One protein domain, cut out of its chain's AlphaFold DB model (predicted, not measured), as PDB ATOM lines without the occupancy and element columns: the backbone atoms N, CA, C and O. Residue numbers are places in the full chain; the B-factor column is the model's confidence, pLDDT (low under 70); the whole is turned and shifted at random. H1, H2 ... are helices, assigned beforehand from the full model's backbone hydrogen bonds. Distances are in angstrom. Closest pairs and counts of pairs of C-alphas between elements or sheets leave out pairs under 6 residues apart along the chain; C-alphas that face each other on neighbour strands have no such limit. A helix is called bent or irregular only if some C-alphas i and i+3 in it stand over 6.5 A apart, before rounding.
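This is residues 67 to 112 of the 252 residues of the protein "CDAN1-interacting nuclease 1" of Rhynchosporium agropyri (UniProt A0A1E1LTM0). Look for a small knot of three helices whose centres make a triangle, each helix packed on the other two and crossing them instead of running side by side. The longest, H1, lies along one side with a kink in it; H3 slants across it, and the short H2 is set across both, with Ala 86 near H3 and Val 93 near H1. The printed part has 46 residues with three named helices, in the order H1, H2, H3, and no named strand: the class is all helix. The whole is compact, with a radius of gyration of the C-alphas of 9.0 A, and its outline is rounded, spanning 23 by 17 by 17 A.

Begin with H1, residues 67 to 82, which has a kink of 27 degrees near residue 76. It is also irregular: C-alphas 78 and 81 are 7.6 A apart, and its line is a rough one. Now find H3, residues 99 to 110, which touches H1 with 15 pairs of C-alphas within 8 A. Their closest C-alphas are those of Cys 77 and Ala 109, 5.2 A apart. The two run the same way at a steep tilt of 57 degrees. Turn next to H2, residues 86 to 93, which touches H1, there with residues 71 to 76 of H1 alone. The closest C-alphas of that pair are those of Val 72 and Val 93, 6.2 A apart, and the two helices run opposite ways at a steep tilt of 60 degrees. H2 also touches H3, about perpendicular at 85 degrees, and here the closest C-alphas are those of Ala 86 and Leu 102, 6.2 A apart. The helix packing is mostly crossed, with 0 of the 3 touching pairs at a shallow tilt. In the backbones of H2 and H3 every O i to N i+4 pair is within hydrogen-bond range, while in H1 8 of 12 are.

Find C-alpha 67 at (38.424, -14.572, 25.517); from there H1 runs 24.4 A to C-alpha 82 at (24.818, -20.590, 6.138). H3 runs 16.4 A from C-alpha 99, Glu 99, to C-alpha 110 at (21.142, -17.000, 15.186). The eight residues of H2 lead from Ala 86 to Val 93, 10.7 A between their C-alphas.

The two C-alphas farthest apart in the domain are those of Ala 67 and Ile 82, 24.4 A, the first and last residues of H1. The printed part has no cut. The link from H1 to H2, with 3 residues, and the link from H2 to H3, with 5, are both tight. The mean pLDDT of the printed part is 83.0, and no printed residue is under 70; H2 has a mean of 76.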
ATOM      1  N   ALA A  67      37.400 -14.400  26.546       82.12
ATOM      2  CA  ALA A  67      38.424 -14.572  25.517       82.12
ATOM      3  C   ALA A  67      38.237 -15.862  24.697       82.12
ATOM      4  O   ALA A  67      38.599 -15.885  23.526       82.12
ATOM      5  N   GLU A  68      37.618 -16.895  25.273       84.31
ATOM      6  CA  GLU A  68      37.294 -18.146  24.580       84.31
ATOM      7  C   GLU A  68      35.925 -18.080  23.894       84.31
ATOM      8  O   GLU A  68      35.757 -18.563  22.774       84.31
ATOM      9  N   VAL A  69      34.942 -17.425  24.523       85.81
ATOM     10  CA  VAL A  69      33.590 -17.287  23.957       85.81
ATOM     11  C   VAL A  69      33.557 -16.317  22.773       85.81
ATOM     12  O   VAL A  69      32.884 -16.582  21.774       85.81
ATOM     13  N   ALA A  70      34.268 -15.188  22.849       85.50
ATOM     14  CA  ALA A  70      34.156 -14.102  21.875       85.50
ATOM     15  C   ALA A  70      34.587 -14.489  20.443       85.50
ATOM     16  O   ALA A  70      33.827 -14.184  19.518       85.50
ATOM     17  N   PRO A  71      35.716 -15.192  20.209       87.69
ATOM     18  CA  PRO A  71      36.107 -15.632  18.866       87.69
ATOM     19  C   PRO A  71      35.112 -16.626  18.256       87.69
ATOM     20  O   PRO A  71      34.785 -16.543  17.065       87.69
ATOM     21  N   VAL A  72      34.581 -17.537  19.079       87.94
ATOM     22  CA  VAL A  72      33.570 -18.514  18.653       87.94
ATOM     23  C   VAL A  72      32.269 -17.798  18.305       87.94
ATOM     24  O   VAL A  72      31.703 -18.039  17.238       87.94
ATOM     25  N   PHE A  73      31.823 -16.860  19.143       88.38
ATOM     26  CA  PHE A  73      30.623 -16.064  18.893       88.38
ATOM     27  C   PHE A  73      30.753 -15.193  17.638       88.38
ATOM     28  O   PHE A  73      29.825 -15.146  16.831       88.38
ATOM     29  N   ALA A  74      31.904 -14.548  17.422       87.38
ATOM     30  CA  ALA A  74      32.172 -13.758  16.219       87.38
ATOM     31  C   ALA A  74      32.131 -14.626  14.949       87.38
ATOM     32  O   ALA A  74      31.515 -14.254  13.947       87.38
ATOM     33  N   THR A  75      32.718 -15.822  15.009       88.06
ATOM     34  CA  THR A  75      32.692 -16.795  13.908       88.06
ATOM     35  C   THR A  75      31.274 -17.305  13.653       88.06
ATOM     36  O   THR A  75      30.821 -17.289  12.508       88.06
ATOM     37  N   ALA A  76      30.523 -17.649  14.700       88.12
ATOM     38  CA  ALA A  76      29.115 -18.020  14.590       88.12
ATOM     39  C   ALA A  76      28.276 -16.893  13.968       88.12
ATOM     40  O   ALA A  76      27.447 -17.151  13.098       88.12
ATOM     41  N   CYS A  77      28.534 -15.632  14.336       87.44
ATOM     42  CA  CYS A  77      27.887 -14.478  13.720       87.44
ATOM     43  C   CYS A  77      28.217 -14.369  12.229       87.44
ATOM     44  O   CYS A  77      27.306 -14.145  11.437       87.44
ATOM     45  N   ARG A  78      29.478 -14.540  11.820       88.31
ATOM     46  CA  ARG A  78      29.887 -14.488  10.403       88.31
ATOM     47  C   ARG A  78      29.224 -15.587   9.570       88.31
ATOM     48  O   ARG A  78      28.815 -15.335   8.442       88.31
ATOM     49  N   LEU A  79      29.079 -16.781  10.137       86.94
ATOM     50  CA  LEU A  79      28.521 -17.938   9.441       86.94
ATOM     51  C   LEU A  79      26.994 -18.068   9.580       86.94
ATOM     52  O   LEU A  79      26.405 -18.930   8.940       86.94
ATOM     53  N   ARG A  80      26.317 -17.228  10.373       86.44
ATOM     54  CA  ARG A  80      24.890 -17.402  10.724       86.44
ATOM     55  C   ARG A  80      23.938 -17.565   9.530       86.44
ATOM     56  O   ARG A  80      22.919 -18.234   9.668       86.44
ATOM     57  N   PHE A  81      24.281 -17.002   8.371       84.31
ATOM     58  CA  PHE A  81      23.487 -17.099   7.140       84.31
ATOM     59  C   PHE A  81      23.570 -18.468   6.450       84.31
ATOM     60  O   PHE A  81      22.648 -18.831   5.730       84.31
ATOM     61  N   ILE A  82      24.629 -19.244   6.701       83.12
ATOM     62  CA  ILE A  82      24.818 -20.590   6.138       83.12
ATOM     63  C   ILE A  82      24.513 -21.711   7.143       83.12
ATOM     64  O   ILE A  82      24.755 -22.872   6.838       83.12
ATOM     65  N   ARG A  83      24.002 -21.372   8.340       70.50
ATOM     66  CA  ARG A  83      23.687 -22.311   9.438       70.50
ATOM     67  C   ARG A  83      24.808 -23.346   9.668       70.50
ATOM     68  O   ARG A  83      24.610 -24.530   9.398       70.50
ATOM     69  N   PRO A  84      25.989 -22.921  10.155       74.56
ATOM     70  CA  PRO A  84      27.105 -23.833  10.386       74.56
ATOM     71  C   PRO A  84      26.710 -24.913  11.399       74.56
ATOM     72  O   PRO A  84      25.850 -24.676  12.243       74.56
ATOM     73  N   THR A  85      27.357 -26.075  11.348       77.94
ATOM     74  CA  THR A  85      27.282 -27.088  12.415       77.94
ATOM     75  C   THR A  85      28.309 -26.796  13.515       77.94
ATOM     76  O   THR A  85      29.267 -26.054  13.278       77.94
ATOM     77  N   ALA A  86      28.138 -27.389  14.704       73.19
ATOM     78  CA  ALA A  86      29.108 -27.270  15.798       73.19
ATOM     79  C   ALA A  86      30.516 -27.704  15.342       73.19
ATOM     80  O   ALA A  86      31.462 -26.930  15.469       73.19
ATOM     81  N   ASP A  87      30.624 -28.847  14.657       75.00
ATOM     82  CA  ASP A  87      31.858 -29.347  14.031       75.00
ATOM     83  C   ASP A  87      32.554 -28.338  13.113       75.00
ATOM     84  O   ASP A  87      33.782 -28.210  13.116       75.00
ATOM     85  N   SER A  88      31.773 -27.614  12.309       74.75
ATOM     86  CA  SER A  88      32.308 -26.623  11.372       74.75
ATOM     87  C   SER A  88      32.917 -25.426  12.107       74.75
ATOM     88  O   SER A  88      33.920 -24.869  11.655       74.75
ATOM     89  N   LEU A  89      32.347 -25.044  13.254       75.00
ATOM     90  CA  LEU A  89      32.881 -23.977  14.102       75.00
ATOM     91  C   LEU A  89      34.122 -24.419  14.873       75.00
ATOM     92  O   LEU A  89      35.099 -23.668  14.904       75.00
ATOM     93  N   THR A  90      34.124 -25.632  15.429       76.44
ATOM     94  CA  THR A  90      35.275 -26.177  16.166       76.44
ATOM     95  C   THR A  90      36.525 -26.204  15.289       76.44
ATOM     96  O   THR A  90      37.589 -25.741  15.703       76.44
ATOM     97  N   LYS A  91      36.378 -26.648  14.032       77.00
ATOM     98  CA  LYS A  91      37.475 -26.703  13.054       77.00
ATOM     99  C   LYS A  91      38.016 -25.321  12.667       77.00
ATOM    100  O   LYS A  91      39.214 -25.198  12.433       77.00
ATOM    101  N   GLN A  92      37.171 -24.286  12.610       78.75
ATOM    102  CA  GLN A  92      37.611 -22.929  12.252       78.75
ATOM    103  C   GLN A  92      38.245 -22.158  13.414       78.75
ATOM    104  O   GLN A  92      39.164 -21.379  13.178       78.75
ATOM    105  N   VAL A  93      37.754 -22.334  14.644       79.69
ATOM    106  CA  VAL A  93      38.136 -21.483  15.789       79.69
ATOM    107  C   VAL A  93      39.175 -22.147  16.702       79.69
ATOM    108  O   VAL A  93      39.705 -21.479  17.580       79.69
ATOM    109  N   LYS A  94      39.515 -23.430  16.476       78.62
ATOM    110  CA  LYS A  94      40.440 -24.213  17.324       78.62
ATOM    111  C   LYS A  94      40.106 -24.050  18.812       78.62
ATOM    112  O   LYS A  94      40.920 -23.599  19.610       78.62
ATOM    113  N   THR A  95      38.863 -24.364  19.154       80.81
ATOM    114  CA  THR A  95      38.314 -24.204  20.502       80.81
ATOM    115  C   THR A  95      38.157 -25.560  21.188       80.81
ATOM    116  O   THR A  95      37.844 -26.546  20.527       80.81
ATOM    117  N   ASN A  96      38.347 -25.589  22.510       81.44
ATOM    118  CA  ASN A  96      38.138 -26.767  23.359       81.44
ATOM    119  C   ASN A  96      36.811 -26.697  24.135       81.44
ATOM    120  O   ASN A  96      36.610 -27.449  25.086       81.44
ATOM    121  N   LEU A  97      35.918 -25.770  23.770       82.81
ATOM    122  CA  LEU A  97      34.621 -25.648  24.425       82.81
ATOM    123  C   LEU A  97      33.763 -26.886  24.163       82.81
ATOM    124  O   LEU A  97      33.724 -27.414  23.053       82.81
ATOM    125  N   GLU A  98      33.023 -27.300  25.188       83.38
ATOM    126  CA  GLU A  98      32.078 -28.406  25.079       83.38
ATOM    127  C   GLU A  98      31.015 -28.135  24.000       83.38
ATOM    128  O   GLU A  98      30.532 -27.010  23.833       83.38
ATOM    129  N   GLU A  99      30.580 -29.190  23.309       84.12
ATOM    130  CA  GLU A  99      29.613 -29.109  22.205       84.12
ATOM    131  C   GLU A  99      28.307 -28.398  22.598       84.12
ATOM    132  O   GLU A  99      27.736 -27.626  21.820       84.12
ATOM    133  N   ALA A 100      27.847 -28.598  23.834       83.88
ATOM    134  CA  ALA A 100      26.643 -27.951  24.340       83.88
ATOM    135  C   ALA A 100      26.816 -26.424  24.493       83.88
ATOM    136  O   ALA A 100      25.886 -25.661  24.210       83.88
ATOM    137  N   VAL A 101      28.015 -25.962  24.869       84.88
ATOM    138  CA  VAL A 101      28.361 -24.533  24.948       84.88
ATOM    139  C   VAL A 101      28.461 -23.939  23.544       84.88
ATOM    140  O   VAL A 101      27.885 -22.881  23.284       84.88
ATOM    141  N   LEU A 102      29.098 -24.646  22.603       86.06
ATOM    142  CA  LEU A 102      29.153 -24.244  21.191       86.06
ATOM    143  C   LEU A 102      27.749 -24.097  20.595       86.06
ATOM    144  O   LEU A 102      27.423 -23.064  20.005       86.06
ATOM    145  N   SER A 103      26.881 -25.081  20.832       85.56
ATOM    146  CA  SER A 103      25.480 -25.057  20.403       85.56
ATOM    147  C   SER A 103      24.718 -23.869  20.999       85.56
ATOM    148  O   SER A 103      23.936 -23.211  20.306       85.56
ATOM    149  N   ALA A 104      24.972 -23.527  22.267       86.44
ATOM    150  CA  ALA A 104      24.385 -22.353  22.903       86.44
ATOM    151  C   ALA A 104      24.888 -21.035  22.283       86.44
ATOM    152  O   ALA A 104      24.081 -20.126  22.056       86.44
ATOM    153  N   ILE A 105      26.185 -20.932  21.966       85.69
ATOM    154  CA  ILE A 105      26.799 -19.773  21.291       85.69
ATOM    155  C   ILE A 105      26.177 -19.580  19.905       85.69
ATOM    156  O   ILE A 105      25.771 -18.471  19.546       85.69
ATOM    157  N   MET A 106      26.025 -20.667  19.149       85.25
ATOM    158  CA  MET A 106      25.370 -20.664  17.841       85.25
ATOM    159  C   MET A 106      23.922 -20.197  17.935       85.25
ATOM    160  O   MET A 106      23.517 -19.271  17.232       85.25
ATOM    161  N   ALA A 107      23.149 -20.788  18.846       85.44
ATOM    162  CA  ALA A 107      21.767 -20.395  19.079       85.44
ATOM    163  C   ALA A 107      21.659 -18.922  19.508       85.44
ATOM    164  O   ALA A 107      20.672 -18.258  19.195       85.44
ATOM    165  N   ALA A 108      22.655 -18.388  20.218       86.19
ATOM    166  CA  ALA A 108      22.719 -16.979  20.582       86.19
ATOM    167  C   ALA A 108      23.039 -16.060  19.388       86.19
ATOM    168  O   ALA A 108      22.516 -14.946  19.364       86.19
ATOM    169  N   ALA A 109      23.862 -16.503  18.432       87.06
ATOM    170  CA  ALA A 109      24.193 -15.765  17.209       87.06
ATOM    171  C   ALA A 109      23.033 -15.764  16.198       87.06
ATOM    172  O   ALA A 109      22.744 -14.734  15.591       87.06
ATOM    173  N   LEU A 110      22.315 -16.885  16.064       85.31
ATOM    174  CA  LEU A 110      21.142 -17.000  15.186       85.31
ATOM    175  C   LEU A 110      19.999 -16.056  15.592       85.31
ATOM    176  O   LEU A 110      19.262 -15.593  14.732       85.31
ATOM    177  N   ARG A 111      19.889 -15.698  16.880       84.44
ATOM    178  CA  ARG A 111      18.913 -14.700  17.367       84.44
ATOM    179  C   ARG A 111      19.173 -13.274  16.868       84.44
ATOM    180  O   ARG A 111      18.324 -12.420  17.078       84.44
ATOM    181  N   LEU A 112      20.338 -13.004  16.275       86.00
ATOM    182  CA  LEU A 112      20.657 -11.706  15.671       86.00
ATOM    183  C   LEU A 112      20.199 -11.604  14.207       86.00
ATOM    184  O   LEU A 112      20.426 -10.579  13.569       86.00
TER     185      LEU A 112